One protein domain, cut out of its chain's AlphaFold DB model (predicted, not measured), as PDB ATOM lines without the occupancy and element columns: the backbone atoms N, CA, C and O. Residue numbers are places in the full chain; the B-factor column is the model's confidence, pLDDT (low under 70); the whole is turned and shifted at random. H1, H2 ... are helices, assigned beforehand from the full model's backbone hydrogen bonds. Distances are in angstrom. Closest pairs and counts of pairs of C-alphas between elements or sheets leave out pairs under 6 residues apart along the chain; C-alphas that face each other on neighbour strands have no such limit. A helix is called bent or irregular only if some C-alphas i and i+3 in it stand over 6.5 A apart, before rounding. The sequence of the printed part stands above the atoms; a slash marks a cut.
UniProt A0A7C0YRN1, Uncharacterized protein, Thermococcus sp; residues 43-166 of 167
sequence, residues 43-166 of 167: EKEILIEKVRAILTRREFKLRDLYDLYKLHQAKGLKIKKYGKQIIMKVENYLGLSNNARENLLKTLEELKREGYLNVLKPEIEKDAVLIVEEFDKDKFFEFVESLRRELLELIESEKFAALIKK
ATOM      1  N   GLU A  43     -25.656 -43.781  93.622       91.81
ATOM      2  CA  GLU A  43     -24.423 -43.170  94.123       91.81
ATOM      3  C   GLU A  43     -24.404 -41.649  93.908       91.81
ATOM      4  O   GLU A  43     -23.971 -40.896  94.775       91.81
ATOM      5  N   LYS A  44     -24.959 -41.184  92.781       93.81
ATOM      6  CA  LYS A  44     -25.134 -39.752  92.501       93.81
ATOM      7  C   LYS A  44     -26.071 -39.051  93.489       93.81
ATOM      8  O   LYS A  44     -25.793 -37.924  93.867       93.81
ATOM      9  N   GLU A  45     -27.155 -39.704  93.908       95.12
ATOM     10  CA  GLU A  45     -28.110 -39.138  94.870       95.12
ATOM     11  C   GLU A  45     -27.469 -39.060  96.255       95.12
ATOM     12  O   GLU A  45     -27.586 -38.042  96.929       95.12
ATOM     13  N   ILE A  46     -26.716 -40.100  96.635       95.00
ATOM     14  CA  ILE A  46     -25.931 -40.116  97.873       95.00
ATOM     15  C   ILE A  46     -24.940 -38.947  97.874       95.00
ATOM     16  O   ILE A  46     -24.911 -38.185  98.835       95.00
ATOM     17  N   LEU A  47     -24.179 -38.760  96.789       96.81
ATOM     18  CA  LEU A  47     -23.257 -37.631  96.648       96.81
ATOM     19  C   LEU A  47     -23.977 -36.288  96.812       96.81
ATOM     20  O   LEU A  47     -23.524 -35.445  97.581       96.81
ATOM     21  N   ILE A  48     -25.096 -36.090  96.110       97.38
ATOM     22  CA  ILE A  48     -25.855 -34.835  96.149       97.38
ATOM     23  C   ILE A  48     -26.337 -34.536  97.578       97.38
ATOM     24  O   ILE A  48     -26.164 -33.417  98.064       97.38
ATOM     25  N   GLU A  49     -26.894 -35.527  98.276       96.69
ATOM     26  CA  GLU A  49     -27.369 -35.365  99.655       96.69
ATOM     27  C   GLU A  49     -26.236 -35.122 100.653       96.69
ATOM     28  O   GLU A  49     -26.403 -34.346 101.595       96.69
ATOM     29  N   LYS A  50     -25.073 -35.747 100.441       97.00
ATOM     30  CA  LYS A  50     -23.875 -35.520 101.260       97.00
ATOM     31  C   LYS A  50     -23.356 -34.097 101.099       97.00
ATOM     32  O   LYS A  50     -23.100 -33.439 102.101       97.00
ATOM     33  N   VAL A  51     -23.296 -33.582  99.869       97.19
ATOM     34  CA  VAL A  51     -22.917 -32.183  99.617       97.19
ATOM     35  C   VAL A  51     -23.933 -31.215 100.224       97.19
ATOM     36  O   VAL A  51     -23.539 -30.283 100.919       97.19
ATOM     37  N   ARG A  52     -25.240 -31.453 100.039       96.38
ATOM     38  CA  ARG A  52     -26.288 -30.653 100.694       96.38
ATOM     39  C   ARG A  52     -26.094 -30.637 102.213       96.38
ATOM     40  O   ARG A  52     -26.192 -29.578 102.826       96.38
ATOM     41  N   ALA A  53     -25.823 -31.794 102.820       96.38
ATOM     42  CA  ALA A  53     -25.591 -31.905 104.256       96.38
ATOM     43  C   ALA A  53     -24.356 -31.110 104.705       96.38
ATOM     44  O   ALA A  53     -24.473 -30.372 105.678       96.38
ATOM     45  N   ILE A  54     -23.232 -31.210 103.987       95.62
ATOM     46  CA  ILE A  54     -22.018 -30.419 104.258       95.62
ATOM     47  C   ILE A  54     -22.336 -28.924 104.242       95.62
ATOM     48  O   ILE A  54     -21.913 -28.211 105.140       95.62
ATOM     49  N   LEU A  55     -23.118 -28.466 103.263       95.75
ATOM     50  CA  LEU A  55     -23.437 -27.051 103.089       95.75
ATOM     51  C   LEU A  55     -24.450 -26.490 104.095       95.75
ATOM     52  O   LEU A  55     -24.540 -25.283 104.213       95.75
ATOM     53  N   THR A  56     -25.276 -27.307 104.755       94.62
ATOM     54  CA  THR A  56     -26.455 -26.798 105.501       94.62
ATOM     55  C   THR A  56     -26.589 -27.323 106.930       94.62
ATOM     56  O   THR A  56     -27.522 -26.951 107.652       94.62
ATOM     57  N   ARG A  57     -25.687 -28.209 107.363       91.25
ATOM     58  CA  ARG A  57     -25.637 -28.686 108.748       91.25
ATOM     59  C   ARG A  57     -24.915 -27.684 109.638       91.25
ATOM     60  O   ARG A  57     -24.015 -26.982 109.208       91.25
ATOM     61  N   ARG A  58     -25.305 -27.681 110.912       88.94
ATOM     62  CA  ARG A  58     -24.666 -26.885 111.964       88.94
ATOM     63  C   ARG A  58     -23.279 -27.408 112.342       88.94
ATOM     64  O   ARG A  58     -22.393 -26.623 112.640       88.94
ATOM     65  N   GLU A  59     -23.129 -28.726 112.399       86.56
ATOM     66  CA  GLU A  59     -21.934 -29.384 112.928       86.56
ATOM     67  C   GLU A  59     -21.136 -30.048 111.814       86.56
ATOM     68  O   GLU A  59     -21.712 -30.709 110.937       86.56
ATOM     69  N   PHE A  60     -19.813 -29.928 111.908       86.12
ATOM     70  CA  PHE A  60     -18.884 -30.680 111.083       86.12
ATOM     71  C   PHE A  60     -19.021 -32.186 111.348       86.12
ATOM     72  O   PHE A  60     -19.191 -32.632 112.484       86.12
ATOM     73  N   LYS A  61     -18.967 -32.985 110.277       89.94
ATOM     74  CA  LYS A  61     -18.981 -34.450 110.353       89.94
ATOM     75  C   LYS A  61     -17.985 -35.027 109.362       89.94
ATOM     76  O   LYS A  61     -18.291 -35.117 108.171       89.94
ATOM     77  N   LEU A  62     -16.857 -35.532 109.866       92.38
ATOM     78  CA  LEU A  62     -15.832 -36.209 109.061       92.38
ATOM     79  C   LEU A  62     -16.426 -37.264 108.113       92.38
ATOM     80  O   LEU A  62     -16.031 -37.368 106.956       92.38
ATOM     81  N   ARG A  63     -17.416 -38.027 108.589       92.25
ATOM     82  CA  ARG A  63     -18.067 -39.095 107.817       92.25
ATOM     83  C   ARG A  63     -18.652 -38.622 106.488       92.25
ATOM     84  O   ARG A  63     -18.593 -39.363 105.518       92.25
ATOM     85  N   ASP A  64     -19.196 -37.406 106.421       94.56
ATOM     86  CA  ASP A  64     -19.756 -36.907 105.162       94.56
ATOM     87  C   ASP A  64     -18.646 -36.653 104.121       94.56
ATOM     88  O   ASP A  64     -18.828 -36.984 102.950       94.56
ATOM     89  N   LEU A  65     -17.476 -36.158 104.547       95.06
ATOM     90  CA  LEU A  65     -16.293 -36.027 103.687       95.06
ATOM     91  C   LEU A  65     -15.718 -37.390 103.292       95.06
ATOM     92  O   LEU A  65     -15.379 -37.604 102.128       95.06
ATOM     93  N   TYR A  66     -15.637 -38.320 104.242       95.62
ATOM     94  CA  TYR A  66     -15.140 -39.672 104.000       95.62
ATOM     95  C   TYR A  66     -16.006 -40.440 102.993       95.62
ATOM     96  O   TYR A  66     -15.484 -41.070 102.074       95.62
ATOM     97  N   ASP A  67     -17.331 -40.333 103.100       94.88
ATOM     98  CA  ASP A  67     -18.248 -40.960 102.146       94.88
ATOM     99  C   ASP A  67     -18.049 -40.394 100.734       94.88
ATOM    100  O   ASP A  67     -17.993 -41.149  99.759       94.88
ATOM    101  N   LEU A  68     -17.888 -39.071 100.603       96.62
ATOM    102  CA  LEU A  68     -17.584 -38.448  99.313       96.62
ATOM    103  C   LEU A  68     -16.222 -38.894  98.766       96.62
ATOM    104  O   LEU A  68     -16.113 -39.150  97.566       96.62
ATOM    105  N   TYR A  69     -15.217 -39.055  99.628       96.69
ATOM    106  CA  TYR A  69     -13.913 -39.594  99.248       96.69
ATOM    107  C   TYR A  69     -14.027 -41.024  98.713       96.69
ATOM    108  O   TYR A  69     -13.506 -41.323  97.639       96.69
ATOM    109  N   LYS A  70     -14.781 -41.900  99.385       95.00
ATOM    110  CA  LYS A  70     -15.013 -43.275  98.912       95.00
ATOM    111  C   LYS A  70     -15.786 -43.317  97.597       95.00
ATOM    112  O   LYS A  70     -15.439 -44.098  96.711       95.00
ATOM    113  N   LEU A  71     -16.783 -42.450  97.417       94.88
ATOM    114  CA  LEU A  71     -17.490 -42.311  96.139       94.88
ATOM    115  C   LEU A  71     -16.564 -41.814  95.019       94.88
ATOM    116  O   LEU A  71     -16.672 -42.269  93.875       94.88
ATOM    117  N   HIS A  72     -15.639 -40.911  95.342       94.38
ATOM    118  CA  HIS A  72     -14.624 -40.438  94.414       94.38
ATOM    119  C   HIS A  72     -13.656 -41.558  94.016       94.38
ATOM    120  O   HIS A  72     -13.498 -41.823  92.827       94.38
ATOM    121  N   GLN A  73     -13.084 -42.275  94.986       93.69
ATOM    122  CA  GLN A  73     -12.153 -43.378  94.731       93.69
ATOM    123  C   GLN A  73     -12.796 -44.521  93.939       93.69
ATOM    124  O   GLN A  73     -12.219 -45.015  92.975       93.69
ATOM    125  N   ALA A  74     -14.007 -44.938  94.316       88.88
ATOM    126  CA  ALA A  74     -14.639 -46.116  93.727       88.88
ATOM    127  C   ALA A  74     -15.220 -45.869  92.324       88.88
ATOM    128  O   ALA A  74     -15.370 -46.818  91.550       88.88
ATOM    129  N   LYS A  75     -15.638 -44.632  92.014       87.44
ATOM    130  CA  LYS A  75     -16.442 -44.322  90.812       87.44
ATOM    131  C   LYS A  75     -16.002 -43.069  90.052       87.44
ATOM    132  O   LYS A  75     -16.627 -42.732  89.046       87.44
ATOM    133  N   GLY A  76     -14.985 -42.347  90.521       90.75
ATOM    134  CA  GLY A  76     -14.547 -41.084  89.917       90.75
ATOM    135  C   GLY A  76     -15.632 -40.003  89.930       90.75
ATOM    136  O   GLY A  76     -15.677 -39.146  89.038       90.75
ATOM    137  N   LEU A  77     -16.563 -40.065  90.890       90.38
ATOM    138  CA  LEU A  77     -17.616 -39.064  91.016       90.38
ATOM    139  C   LEU A  77     -17.014 -37.727  91.467       90.38
ATOM    140  O   LEU A  77     -16.158 -37.673  92.346       90.38
ATOM    141  N   LYS A  78     -17.464 -36.651  90.820       91.88
ATOM    142  CA  LYS A  78     -17.069 -35.264  91.090       91.88
ATOM    143  C   LYS A  78     -18.328 -34.429  91.248       91.88
ATOM    144  O   LYS A  78     -19.277 -34.626  90.478       91.88
ATOM    145  N   ILE A  79     -18.354 -33.524  92.220       94.31
ATOM    146  CA  ILE A  79     -19.567 -32.777  92.565       94.31
ATOM    147  C   ILE A  79     -19.939 -31.783  91.466       94.31
ATOM    148  O   ILE A  79     -21.126 -31.585  91.199       94.31
ATOM    149  N   LYS A  80     -18.947 -31.272  90.722       93.06
ATOM    150  CA  LYS A  80     -19.161 -30.357  89.592       93.06
ATOM    151  C   LYS A  80     -20.111 -30.894  88.517       93.06
ATOM    152  O   LYS A  80     -20.807 -30.130  87.857       93.06
ATOM    153  N   LYS A  81     -20.205 -32.223  88.364       94.31
ATOM    154  CA  LYS A  81     -21.134 -32.868  87.415       94.31
ATOM    155  C   LYS A  81     -22.609 -32.745  87.831       94.31
ATOM    156  O   LYS A  81     -23.487 -32.983  87.006       94.31
ATOM    157  N   TYR A  82     -22.879 -32.397  89.089       96.06
ATOM    158  CA  TYR A  82     -24.209 -32.428  89.704       96.06
ATOM    159  C   TYR A  82     -24.630 -31.082  90.313       96.06
ATOM    160  O   TYR A  82     -25.568 -31.037  91.106       96.06
ATOM    161  N   GLY A  83     -23.968 -29.977  89.944       95.75
ATOM    162  CA  GLY A  83     -24.191 -28.665  90.562       95.75
ATOM    163  C   GLY A  83     -25.652 -28.203  90.548       95.75
ATOM    164  O   GLY A  83     -26.160 -27.747  91.567       95.75
ATOM    165  N   LYS A  84     -26.379 -28.410  89.438       95.50
ATOM    166  CA  LYS A  84     -27.813 -28.062  89.348       95.50
ATOM    167  C   LYS A  84     -28.652 -28.825  90.379       95.50
ATOM    168  O   LYS A  84     -29.508 -28.235  91.030       95.50
ATOM    169  N   GLN A  85     -28.413 -30.128  90.523       97.19
ATOM    170  CA  GLN A  85     -29.142 -30.972  91.466       97.19
ATOM    171  C   GLN A  85     -28.782 -30.639  92.916       97.19
ATOM    172  O   GLN A  85     -29.667 -30.635  93.766       97.19
ATOM    173  N   ILE A  86     -27.512 -30.327  93.189       97.69
ATOM    174  CA  ILE A  86     -27.063 -29.876  94.511       97.69
ATOM    175  C   ILE A  86     -27.769 -28.574  94.890       97.69
ATOM    176  O   ILE A  86     -28.385 -28.525  95.949       97.69
ATOM    177  N   ILE A  87     -27.755 -27.562  94.015       96.62
ATOM    178  CA  ILE A  87     -28.425 -26.273  94.259       96.62
ATOM    179  C   ILE A  87     -29.904 -26.486  94.579       96.62
ATOM    180  O   ILE A  87     -30.381 -26.000  95.596       96.62
ATOM    181  N   MET A  88     -30.605 -27.281  93.766       96.19
ATOM    182  CA  MET A  88     -32.021 -27.588  93.986       96.19
ATOM    183  C   MET A  88     -32.267 -28.252  95.351       96.19
ATOM    184  O   MET A  88     -33.236 -27.942  96.035       96.19
ATOM    185  N   LYS A  89     -31.393 -29.170  95.778       96.69
ATOM    186  CA  LYS A  89     -31.517 -29.837  97.083       96.69
ATOM    187  C   LYS A  89     -31.213 -28.907  98.253       96.69
ATOM    188  O   LYS A  89     -31.848 -29.042  99.296       96.69
ATOM    189  N   VAL A  90     -30.269 -27.982  98.088       96.44
ATOM    190  CA  VAL A  90     -29.997 -26.931  99.076       96.44
ATOM    191  C   VAL A  90     -31.196 -25.987  99.169       96.44
ATOM    192  O   VAL A  90     -31.695 -25.789 100.269       96.44
ATOM    193  N   GLU A  91     -31.722 -25.497  98.044       95.31
ATOM    194  CA  GLU A  91     -32.907 -24.623  97.991       95.31
ATOM    195  C   GLU A  91     -34.117 -25.250  98.683       95.31
ATOM    196  O   GLU A  91     -34.702 -24.646  99.582       95.31
ATOM    197  N   ASN A  92     -34.429 -26.504  98.350       94.75
ATOM    198  CA  ASN A  92     -35.522 -27.231  98.990       94.75
ATOM    199  C   ASN A  92     -35.324 -27.360 100.507       94.75
ATOM    200  O   ASN A  92     -36.285 -27.259 101.262       94.75
ATOM    201  N   TYR A  93     -34.092 -27.590 100.971       94.94
ATOM    202  CA  TYR A  93     -33.815 -27.722 102.402       94.94
ATOM    203  C   TYR A  93     -33.897 -26.382 103.143       94.94
ATOM    204  O   TYR A  93     -34.393 -26.343 104.268       94.94
ATOM    205  N   LEU A  94     -33.470 -25.288 102.506       93.44
ATOM    206  CA  LEU A  94     -33.622 -23.934 103.044       93.44
ATOM    207  C   LEU A  94     -35.096 -23.566 103.236       93.44
ATOM    208  O   LEU A  94     -35.443 -23.003 104.267       93.44
ATOM    209  N   GLY A  95     -35.969 -23.948 102.299       90.62
ATOM    210  CA  GLY A  95     -37.413 -23.716 102.417       90.62
ATOM    211  C   GLY A  95     -38.104 -24.510 103.535       90.62
ATOM    212  O   GLY A  95     -39.233 -24.191 103.893       90.62
ATOM    213  N   LEU A  96     -37.453 -25.538 104.090       91.25
ATOM    214  CA  LEU A  96     -38.026 -26.420 105.115       91.25
ATOM    215  C   LEU A  96     -37.448 -26.198 106.519       91.25
ATOM    216  O   LEU A  96     -38.027 -26.674 107.494       91.25
ATOM    217  N   SER A  97     -36.287 -25.552 106.644       89.56
ATOM    218  CA  SER A  97     -35.535 -25.495 107.898       89.56
ATOM    219  C   SER A  97     -35.178 -24.066 108.292       89.56
ATOM    220  O   SER A  97     -34.373 -23.410 107.634       89.56
ATOM    221  N   ASN A  98     -35.688 -23.638 109.450       87.38
ATOM    222  CA  ASN A  98     -35.509 -22.279 109.975       87.38
ATOM    223  C   ASN A  98     -34.037 -21.884 110.185       87.38
ATOM    224  O   ASN A  98     -33.682 -20.724 110.019       87.38
ATOM    225  N   ASN A  99     -33.168 -22.848 110.507       91.62
ATOM    226  CA  ASN A  99     -31.760 -22.583 110.834       91.62
ATOM    227  C   ASN A  99     -30.807 -22.905 109.673       91.62
ATOM    228  O   ASN A  99     -29.603 -22.667 109.770       91.62
ATOM    229  N   ALA A 100     -31.305 -23.490 108.578       92.12
ATOM    230  CA  ALA A 100     -30.444 -23.947 107.492       92.12
ATOM    231  C   ALA A 100     -29.753 -22.791 106.763       92.12
ATOM    232  O   ALA A 100     -28.630 -22.971 106.297       92.12
ATOM    233  N   ARG A 101     -30.385 -21.610 106.699       92.81
ATOM    234  CA  ARG A 101     -29.790 -20.421 106.076       92.81
ATOM    235  C   ARG A 101     -28.591 -19.910 106.867       92.81
ATOM    236  O   ARG A 101     -27.535 -19.703 106.285       92.81
ATOM    237  N   GLU A 102     -28.734 -19.768 108.183       93.81
ATOM    238  CA  GLU A 102     -27.632 -19.351 109.058       93.81
ATOM    239  C   GLU A 102     -26.465 -20.346 108.991       93.81
ATOM    240  O   GLU A 102     -25.317 -19.945 108.820       93.81
ATOM    241  N   ASN A 103     -26.761 -21.650 109.055       95.06
ATOM    242  CA  ASN A 103     -25.737 -22.687 108.921       95.06
ATOM    243  C   ASN A 103     -25.035 -22.614 107.563       95.06
ATOM    244  O   ASN A 103     -23.813 -22.694 107.513       95.06
ATOM    245  N   LEU A 104     -25.798 -22.420 106.481       95.44
ATOM    246  CA  LEU A 104     -25.235 -22.268 105.146       95.44
ATOM    247  C   LEU A 104     -24.270 -21.092 105.084       95.44
ATOM    248  O   LEU A 104     -23.140 -21.278 104.651       95.44
ATOM    249  N   LEU A 105     -24.674 -19.912 105.553       94.31
ATOM    250  CA  LEU A 105     -23.809 -18.730 105.552       94.31
ATOM    251  C   LEU A 105     -22.501 -18.979 106.317       94.31
ATOM    252  O   LEU A 105     -21.431 -18.728 105.765       94.31
ATOM    253  N   LYS A 106     -22.569 -19.587 107.508       94.44
ATOM    254  CA  LYS A 106     -21.376 -19.982 108.280       94.44
ATOM    255  C   LYS A 106     -20.486 -20.957 107.511       94.44
ATOM    256  O   LYS A 106     -19.273 -20.787 107.460       94.44
ATOM    257  N   THR A 107     -21.069 -21.970 106.869       94.56
ATOM    258  CA  THR A 107     -20.296 -22.910 106.047       94.56
ATOM    259  C   THR A 107     -19.631 -22.214 104.860       94.56
ATOM    260  O   THR A 107     -18.492 -22.537 104.530       94.56
ATOM    261  N   LEU A 108     -20.301 -21.254 104.216       94.62
ATOM    262  CA  LEU A 108     -19.719 -20.488 103.111       94.62
ATOM    263  C   LEU A 108     -18.527 -19.637 103.568       94.62
ATOM    264  O   LEU A 108     -17.544 -19.540 102.832       94.62
ATOM    265  N   GLU A 109     -18.599 -19.041 104.758       93.75
ATOM    266  CA  GLU A 109     -17.485 -18.308 105.369       93.75
ATOM    267  C   GLU A 109     -16.301 -19.238 105.652       93.75
ATOM    268  O   GLU A 109     -15.186 -18.968 105.199       93.75
ATOM    269  N   GLU A 110     -16.542 -20.383 106.296       92.88
ATOM    270  CA  GLU A 110     -15.489 -21.365 106.579       92.88
ATOM    271  C   GLU A 110     -14.844 -21.907 105.295       92.88
ATOM    272  O   GLU A 110     -13.622 -22.006 105.210       92.88
ATOM    273  N   LEU A 111     -15.625 -22.190 104.245       93.81
ATOM    274  CA  LEU A 111     -15.082 -22.635 102.956       93.81
ATOM    275  C   LEU A 111     -14.142 -21.600 102.320       93.81
ATOM    276  O   LEU A 111     -13.199 -21.980 101.620       93.81
ATOM    277  N   LYS A 112     -14.368 -20.305 102.554       94.50
ATOM    278  CA  LYS A 112     -13.534 -19.209 102.030       94.50
ATOM    279  C   LYS A 112     -12.336 -18.883 102.918       94.50
ATOM    280  O   LYS A 112     -11.416 -18.213 102.462       94.50
ATOM    281  N   ARG A 113     -12.310 -19.384 104.152       93.69
ATOM    282  CA  ARG A 113     -11.268 -19.095 105.136       93.69
ATOM    283  C   ARG A 113      -9.871 -19.499 104.657       93.69
ATOM    284  O   ARG A 113      -9.641 -20.618 104.186       93.69
ATOM    285  N   GLU A 114      -8.902 -18.607 104.817       92.06
ATOM    286  CA  GLU A 114      -7.496 -18.941 104.588       92.06
ATOM    287  C   GLU A 114      -7.026 -20.021 105.570       92.06
ATOM    288  O   GLU A 114      -7.393 -20.030 106.744       92.06
ATOM    289  N   GLY A 115      -6.233 -20.976 105.084       90.75
ATOM    290  CA  GLY A 115      -5.784 -22.095 105.914       90.75
ATOM    291  C   GLY A 115      -6.896 -23.060 106.349       90.75
ATOM    292  O   GLY A 115      -6.698 -23.770 107.329       90.75
ATOM    293  N   TYR A 116      -8.031 -23.126 105.639       91.69
ATOM    294  CA  TYR A 116      -9.140 -24.070 105.883       91.69
ATOM    295  C   TYR A 116      -8.679 -25.471 106.307       91.69
ATOM    296  O   TYR A 116      -9.077 -25.967 107.357       91.69
ATOM    297  N   LEU A 117      -7.789 -26.098 105.532       92.00
ATOM    298  CA  LEU A 117      -7.313 -27.442 105.843       92.00
ATOM    299  C   LEU A 117      -6.496 -27.498 107.140       92.00
ATOM    300  O   LEU A 117      -6.577 -28.493 107.851       92.00
ATOM    301  N   ASN A 118      -5.752 -26.447 107.490       92.44
ATOM    302  CA  ASN A 118      -5.005 -26.396 108.751       92.44
ATOM    303  C   ASN A 118      -5.949 -26.375 109.959       92.44
ATOM    304  O   ASN A 118      -5.641 -26.981 110.979       92.44
ATOM    305  N   VAL A 119      -7.103 -25.716 109.825       90.50
ATOM    306  CA  VAL A 119      -8.156 -25.705 110.851       90.50
ATOM    307  C   VAL A 119      -8.856 -27.061 110.926       90.50
ATOM    308  O   VAL A 119      -9.161 -27.539 112.013       90.50
ATOM    309  N   LEU A 120      -9.078 -27.702 109.776       90.94
ATOM    310  CA  LEU A 120      -9.846 -28.939 109.689       90.94
ATOM    311  C   LEU A 120      -9.047 -30.190 110.084       90.94
ATOM    312  O   LEU A 120      -9.617 -31.150 110.597       90.94
ATOM    313  N   LYS A 121      -7.731 -30.199 109.845       93.12
ATOM    314  CA  LYS A 121      -6.843 -31.343 110.114       93.12
ATOM    315  C   LYS A 121      -6.964 -31.879 111.549       93.12
ATOM    316  O   LYS A 121      -7.211 -33.079 111.670       93.12
ATOM    317  N   PRO A 122      -6.883 -31.054 112.614       92.38
ATOM    318  CA  PRO A 122      -7.054 -31.537 113.984       92.38
ATOM    319  C   PRO A 122      -8.409 -32.214 114.235       92.38
ATOM    320  O   PRO A 122      -8.472 -33.232 114.922       92.38
ATOM    321  N   GLU A 123      -9.496 -31.689 113.657       90.75
ATOM    322  CA  GLU A 123     -10.828 -32.296 113.784       90.75
ATOM    323  C   GLU A 123     -10.918 -33.629 113.034       90.75
ATOM    324  O   GLU A 123     -11.438 -34.610 113.565       90.75
ATOM    325  N   ILE A 124     -10.357 -33.692 111.822       91.19
ATOM    326  CA  ILE A 124     -10.279 -34.926 111.035       91.19
ATOM    327  C   ILE A 124      -9.468 -35.983 111.784       91.19
ATOM    328  O   ILE A 124      -9.880 -37.137 111.840       91.19
ATOM    329  N   GLU A 125      -8.322 -35.618 112.354       91.12
ATOM    330  CA  GLU A 125      -7.462 -36.549 113.085       91.12
ATOM    331  C   GLU A 125      -8.136 -37.087 114.342       91.12
ATOM    332  O   GLU A 125      -8.065 -38.290 114.597       91.12
ATOM    333  N   LYS A 126      -8.837 -36.219 115.077       90.75
ATOM    334  CA  LYS A 126      -9.643 -36.604 116.236       90.75
ATOM    335  C   LYS A 126     -10.732 -37.607 115.857       90.75
ATOM    336  O   LYS A 126     -10.901 -38.607 116.550       90.75
ATOM    337  N   ASP A 127     -11.451 -37.363 114.764       91.06
ATOM    338  CA  ASP A 127     -12.582 -38.199 114.352       91.06
ATOM    339  C   ASP A 127     -12.164 -39.427 113.524       91.06
ATOM    340  O   ASP A 127     -12.963 -40.350 113.349       91.06
ATOM    341  N   ALA A 128     -10.924 -39.485 113.021       89.31
ATOM    342  CA  ALA A 128     -10.440 -40.576 112.169       89.31
ATOM    343  C   ALA A 128     -10.519 -41.945 112.857       89.31
ATOM    344  O   ALA A 128     -10.745 -42.950 112.188       89.31
ATOM    345  N   VAL A 129     -10.413 -41.986 114.190       88.44
ATOM    346  CA  VAL A 129     -10.562 -43.213 114.994       88.44
ATOM    347  C   VAL A 129     -11.957 -43.837 114.887       88.44
ATOM    348  O   VAL A 129     -12.133 -45.018 115.173       88.44
ATOM    349  N   LEU A 130     -12.961 -43.060 114.468       87.00
ATOM    350  CA  LEU A 130     -14.337 -43.522 114.273       87.00
ATOM    351  C   LEU A 130     -14.551 -44.163 112.892       87.00
ATOM    352  O   LEU A 130     -15.644 -44.659 112.603       87.00
ATOM    353  N   ILE A 131     -13.541 -44.134 112.021       88.38
ATOM    354  CA  ILE A 131     -13.594 -44.716 110.685       88.38
ATOM    355  C   ILE A 131     -13.053 -46.148 110.733       88.38
ATOM    356  O   ILE A 131     -11.904 -46.397 111.073       88.38
ATOM    357  N   VAL A 132     -13.902 -47.106 110.355       83.44
ATOM    358  CA  VAL A 132     -13.619 -48.554 110.451       83.44
ATOM    359  C   VAL A 132     -12.608 -49.047 109.406       83.44
ATOM    360  O   VAL A 132     -11.961 -50.086 109.578       83.44
ATOM    361  N   GLU A 133     -12.519 -48.361 108.272       84.88
ATOM    362  CA  GLU A 133     -11.612 -48.709 107.182       84.88
ATOM    363  C   GLU A 133     -10.503 -47.665 107.093       84.88
ATOM    364  O   GLU A 133     -10.762 -46.501 106.771       84.88
ATOM    365  N   GLU A 134      -9.276 -48.111 107.367       85.56
ATOM    366  CA  GLU A 134      -8.076 -47.295 107.232       85.56
ATOM    367  C   GLU A 134      -8.001 -46.647 105.849       85.56
ATOM    368  O   GLU A 134      -8.427 -47.198 104.829       85.56
ATOM    369  N   PHE A 135      -7.469 -45.434 105.825       91.38
ATOM    370  CA  PHE A 135      -7.330 -44.662 104.610       91.38
ATOM    371  C   PHE A 135      -6.052 -43.837 104.652       91.38
ATOM    372  O   PHE A 135      -5.620 -43.364 105.701       91.38
ATOM    373  N   ASP A 136      -5.475 -43.659 103.472       93.81
ATOM    374  CA  ASP A 136      -4.346 -42.770 103.246       93.81
ATOM    375  C   ASP A 136      -4.781 -41.324 103.531       93.81
ATOM    376  O   ASP A 136      -5.640 -40.772 102.830       93.81
ATOM    377  N   LYS A 137      -4.241 -40.755 104.616       92.44
ATOM    378  CA  LYS A 137      -4.602 -39.419 105.100       92.44
ATOM    379  C   LYS A 137      -4.156 -38.329 104.137       92.44
ATOM    380  O   LYS A 137      -4.909 -37.382 103.937       92.44
ATOM    381  N   ASP A 138      -2.996 -38.478 103.507       94.00
ATOM    382  CA  ASP A 138      -2.469 -37.472 102.587       94.00
ATOM    383  C   ASP A 138      -3.362 -37.378 101.350       94.00
ATOM    384  O   ASP A 138      -3.857 -36.299 101.021       94.00
ATOM    385  N   LYS A 139      -3.724 -38.526 100.762       96.06
ATOM    386  CA  LYS A 139      -4.702 -38.573  99.659       96.06
ATOM    387  C   LYS A 139      -6.081 -38.066 100.065       96.06
ATOM    388  O   LYS A 139      -6.794 -37.479  99.251       96.06
ATOM    389  N   PHE A 140      -6.487 -38.300 101.312       96.25
ATOM    390  CA  PHE A 140      -7.748 -37.768 101.818       96.25
ATOM    391  C   PHE A 140      -7.710 -36.243 101.937       96.25
ATOM    392  O   PHE A 140      -8.656 -35.581 101.519       96.25
ATOM    393  N   PHE A 141      -6.622 -35.665 102.442       95.62
ATOM    394  CA  PHE A 141      -6.464 -34.216 102.527       95.62
ATOM    395  C   PHE A 141      -6.380 -33.556 101.145       95.62
ATOM    396  O   PHE A 141      -7.021 -32.526 100.930       95.62
ATOM    397  N   GLU A 142      -5.686 -34.174 100.186       95.75
ATOM    398  CA  GLU A 142      -5.706 -33.753  98.778       95.75
ATOM    399  C   GLU A 142      -7.131 -33.754  98.210       95.75
ATOM    400  O   GLU A 142      -7.555 -32.798  97.554       95.75
ATOM    401  N   PHE A 143      -7.901 -34.807  98.502       96.75
ATOM    402  CA  PHE A 143      -9.303 -34.881  98.113       96.75
ATOM    403  C   PHE A 143     -10.141 -33.773  98.759       96.75
ATOM    404  O   PHE A 143     -10.947 -33.157  98.066       96.75
ATOM    405  N   VAL A 144      -9.962 -33.497 100.054       96.06
ATOM    406  CA  VAL A 144     -10.704 -32.444 100.764       96.06
ATOM    407  C   VAL A 144     -10.425 -31.071 100.153       96.06
ATOM    408  O   VAL A 144     -11.364 -30.313  99.918       96.06
ATOM    409  N   GLU A 145      -9.173 -30.765  99.814       95.56
ATOM    410  CA  GLU A 145      -8.827 -29.523  99.111       95.56
ATOM    411  C   GLU A 145      -9.403 -29.474  97.691       95.56
ATOM    412  O   GLU A 145      -9.959 -28.457  97.272       95.56
ATOM    413  N   SER A 146      -9.361 -30.584  96.948       95.75
ATOM    414  CA  SER A 146     -10.019 -30.662  95.639       95.75
ATOM    415  C   SER A 146     -11.532 -30.455  95.749       95.75
ATOM    416  O   SER A 146     -12.120 -29.762  94.918       95.75
ATOM    417  N   LEU A 147     -12.177 -31.048  96.756       96.62
ATOM    418  CA  LEU A 147     -13.605 -30.899  97.012       96.62
ATOM    419  C   LEU A 147     -13.941 -29.457  97.384       96.62
ATOM    420  O   LEU A 147     -14.906 -28.911  96.855       96.62
ATOM    421  N   ARG A 148     -13.136 -28.826  98.246       95.81
ATOM    422  CA  ARG A 148     -13.279 -27.413  98.609       95.81
ATOM    423  C   ARG A 148     -13.278 -26.527  97.367       95.81
ATOM    424  O   ARG A 148     -14.163 -25.690  97.239       95.81
ATOM    425  N   ARG A 149     -12.344 -26.735  96.434       95.69
ATOM    426  CA  ARG A 149     -12.300 -25.983  95.166       95.69
ATOM    427  C   ARG A 149     -13.572 -26.172  94.344       95.69
ATOM    428  O   ARG A 149     -14.167 -25.186  93.928       95.69
ATOM    429  N   GLU A 150     -14.039 -27.412  94.179       96.81
ATOM    430  CA  GLU A 150     -15.298 -27.667  93.463       96.81
ATOM    431  C   GLU A 150     -16.516 -27.035  94.172       96.81
ATOM    432  O   GLU A 150     -17.469 -26.621  93.512       96.81
ATOM    433  N   LEU A 151     -16.508 -26.953  95.509       96.69
ATOM    434  CA  LEU A 151     -17.558 -26.281  96.278       96.69
ATOM    435  C   LEU A 151     -17.498 -24.763  96.095       96.69
ATOM    436  O   LEU A 151     -18.548 -24.155  95.911       96.69
ATOM    437  N   LEU A 152     -16.303 -24.166  96.104       95.94
ATOM    438  CA  LEU A 152     -16.102 -22.739  95.842       95.94
ATOM    439  C   LEU A 152     -16.621 -22.355  94.446       95.94
ATOM    440  O   LEU A 152     -17.449 -21.455  94.327       95.94
ATOM    441  N   GLU A 153     -16.262 -23.126  93.416       95.88
ATOM    442  CA  GLU A 153     -16.789 -22.945  92.054       95.88
ATOM    443  C   GLU A 153     -18.327 -23.022  92.011       95.88
ATOM    444  O   GLU A 153     -18.989 -22.260  91.302       95.88
ATOM    445  N   LEU A 154     -18.926 -23.942  92.776       95.75
ATOM    446  CA  LEU A 154     -20.379 -24.083  92.839       95.75
ATOM    447  C   LEU A 154     -21.046 -22.860  93.482       95.75
ATOM    448  O   LEU A 154     -22.060 -22.388  92.960       95.75
ATOM    449  N   ILE A 155     -20.512 -22.364  94.601       93.38
ATOM    450  CA  ILE A 155     -21.119 -21.257  95.361       93.38
ATOM    451  C   ILE A 155     -20.940 -19.904  94.665       93.38
ATOM    452  O   ILE A 155     -21.757 -19.007  94.862       93.38
ATOM    453  N   GLU A 156     -19.905 -19.768  93.836       92.69
ATOM    454  CA  GLU A 156     -19.650 -18.589  93.002       92.69
ATOM    455  C   GLU A 156     -20.510 -18.572  91.732       92.69
ATOM    456  O   GLU A 156     -20.617 -17.543  91.064       92.69
ATOM    457  N   SER A 157     -21.176 -19.683  91.403       93.94
ATOM    458  CA  SER A 157     -22.088 -19.722  90.265       93.94
ATOM    459  C   SER A 157     -23.278 -18.776  90.461       93.94
ATOM    460  O   SER A 157     -23.872 -18.699  91.540       93.94
ATOM    461  N   GLU A 158     -23.704 -18.115  89.380       90.38
ATOM    462  CA  GLU A 158     -24.834 -17.169  89.396       90.38
ATOM    463  C   GLU A 158     -26.106 -17.769  90.010       90.38
ATOM    464  O   GLU A 158     -26.852 -17.102  90.726       90.38
ATOM    465  N   LYS A 159     -26.341 -19.064  89.767       90.94
ATOM    466  CA  LYS A 159     -27.504 -19.789  90.290       90.94
ATOM    467  C   LYS A 159     -27.454 -19.952  91.802       90.94
ATOM    468  O   LYS A 159     -28.489 -19.834  92.451       90.94
ATOM    469  N   PHE A 160     -26.276 -20.228  92.355       92.56
ATOM    470  CA  PHE A 160     -26.105 -20.321  93.799       92.56
ATOM    471  C   PHE A 160     -26.168 -18.929  94.440       92.56
ATOM    472  O   PHE A 160     -26.827 -18.749  95.458       92.56
ATOM    473  N   ALA A 161     -25.588 -17.908  93.804       88.44
ATOM    474  CA  ALA A 161     -25.705 -16.528  94.272       88.44
ATOM    475  C   ALA A 161     -27.170 -16.051  94.321       88.44
ATOM    476  O   ALA A 161     -27.581 -15.407  95.286       88.44
ATOM    477  N   ALA A 162     -27.981 -16.405  93.318       88.69
ATOM    478  CA  ALA A 162     -29.414 -16.117  93.310       88.69
ATOM    479  C   ALA A 162     -30.154 -16.801  94.473       88.69
ATOM    480  O   ALA A 162     -31.050 -16.198  95.056       88.69
ATOM    481  N   LEU A 163     -29.752 -18.021  94.847       87.62
ATOM    482  CA  LEU A 163     -30.316 -18.730  95.996       87.62
ATOM    483  C   LEU A 163     -30.091 -17.970  97.311       87.62
ATOM    484  O   LEU A 163     -31.007 -17.863  98.118       87.62
ATOM    485  N   ILE A 164     -28.893 -17.412  97.508       85.00
ATOM    486  CA  ILE A 164     -28.554 -16.649  98.718       85.00
ATOM    487  C   ILE A 164     -29.296 -15.305  98.785       85.00
ATOM    488  O   ILE A 164     -29.583 -14.828  99.880       85.00
ATOM    489  N   LYS A 165     -29.619 -14.701  97.633       81.62
ATOM    490  CA  LYS A 165     -30.292 -13.393  97.538       81.62
ATOM    491  C   LYS A 165     -31.818 -13.444  97.650       81.62
ATOM    492  O   LYS A 165     -32.418 -12.394  97.839       81.62
ATOM    493  N   LYS A 166     -32.452 -14.612  97.497       69.56
ATOM    494  CA  LYS A 166     -33.901 -14.756  97.701       69.56
ATOM    495  C   LYS A 166     -34.215 -14.548  99.189       69.56
ATOM    496  O   LYS A 166     -33.910 -15.411 100.014       69.56
TER     497      LYS A 166
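Overview. This is residues 43 to 166 of the 167 residues of an uncharacterized protein of Thermococcus sp (UniProt A0A7C0YRN1). A helical hairpin, H1 and H2, has the long helix H6 running crosswise over its H2 arm, while H3 crosses H1. H4 and H5 meet at a corner and cover the hairpin's linked end, H4 reaching the last residues of H1 and H5 the first residue of H2; short H7 packs on H3 at one end of the longest axis. The printed part has 124 residues with seven named helices, H1 to H7 in order along the chain, and no named strand; the class is all helix. It is compact, with a radius of gyration of the C-alphas of 14.1 A and spans of 42 by 28 by 24 A.

Along the chain. H1, residues 43 to 56, begins at C-alpha 43 (-24.423, -43.170, 94.123) and is 20.0 A long. H2, residues 62 to 75, is also 20.0 A long. H3, residues 79 to 94, is 19.6 A long, with a kink of 46 degrees near residue 86; it is irregular, with C-alphas 81 and 84 8.5 A apart. H4 is residues 100 to 112. H5, residues 116 to 130, is 21.8 A long and only just irregular: C-alphas 126 and 129 are 6.8 A apart. H6, residues 137 to 156, is the longest at 28.4 A, beginning at C-alpha 137 (-4.602, -39.419, 105.100). H7, residues 158 to 165, ends at C-alpha 165 (-30.292, -13.393, 97.538).

Arrangement. H1 and H2 form a hairpin; they touch at a shallow tilt of 28 degrees, opposite ways, the closest C-alphas being those of Lys 50 and Asp 64, 5.8 A. H3 touches H1 at a steep tilt of 53 degrees, closest at Ile 48 and Ile 86, 5.4 A between C-alphas. H1, with residues 54 to 56 alone, touches H4 about perpendicular at 88 degrees; the closest C-alphas, of Thr 56 and Leu 104, are 4.7 A apart. H5 touches H2 at residue 62 alone, where the C-alphas of Leu 62 and Ile 124 are closest, 6.0 A. H6 touches H2 about perpendicular at 86 degrees, with residues 140 to 144 alone; the closest C-alphas, of Tyr 69 and Phe 143, are 6.7 A apart. H6 and H1 are apart. H7 touches H3 at a shallow tilt of 19 degrees, the same way, closest at the C-alphas of Ile 87 and Phe 160, 6.4 A. Every O i to N i+4 pair is within hydrogen-bond range in H1, H2, H4, H6 and H7, against 10 of 12 in H3 and 7 of 11 in H5.

Size, cuts and confidence. The two C-alphas farthest apart, of Glu 134 and Lys 166, are 42.6 A apart. The printed part has no cut. No link is long: that from H5 to H6 is short, and the others are tight. The mean pLDDT of the printed part is 92.8, and residue 166 alone is under 70.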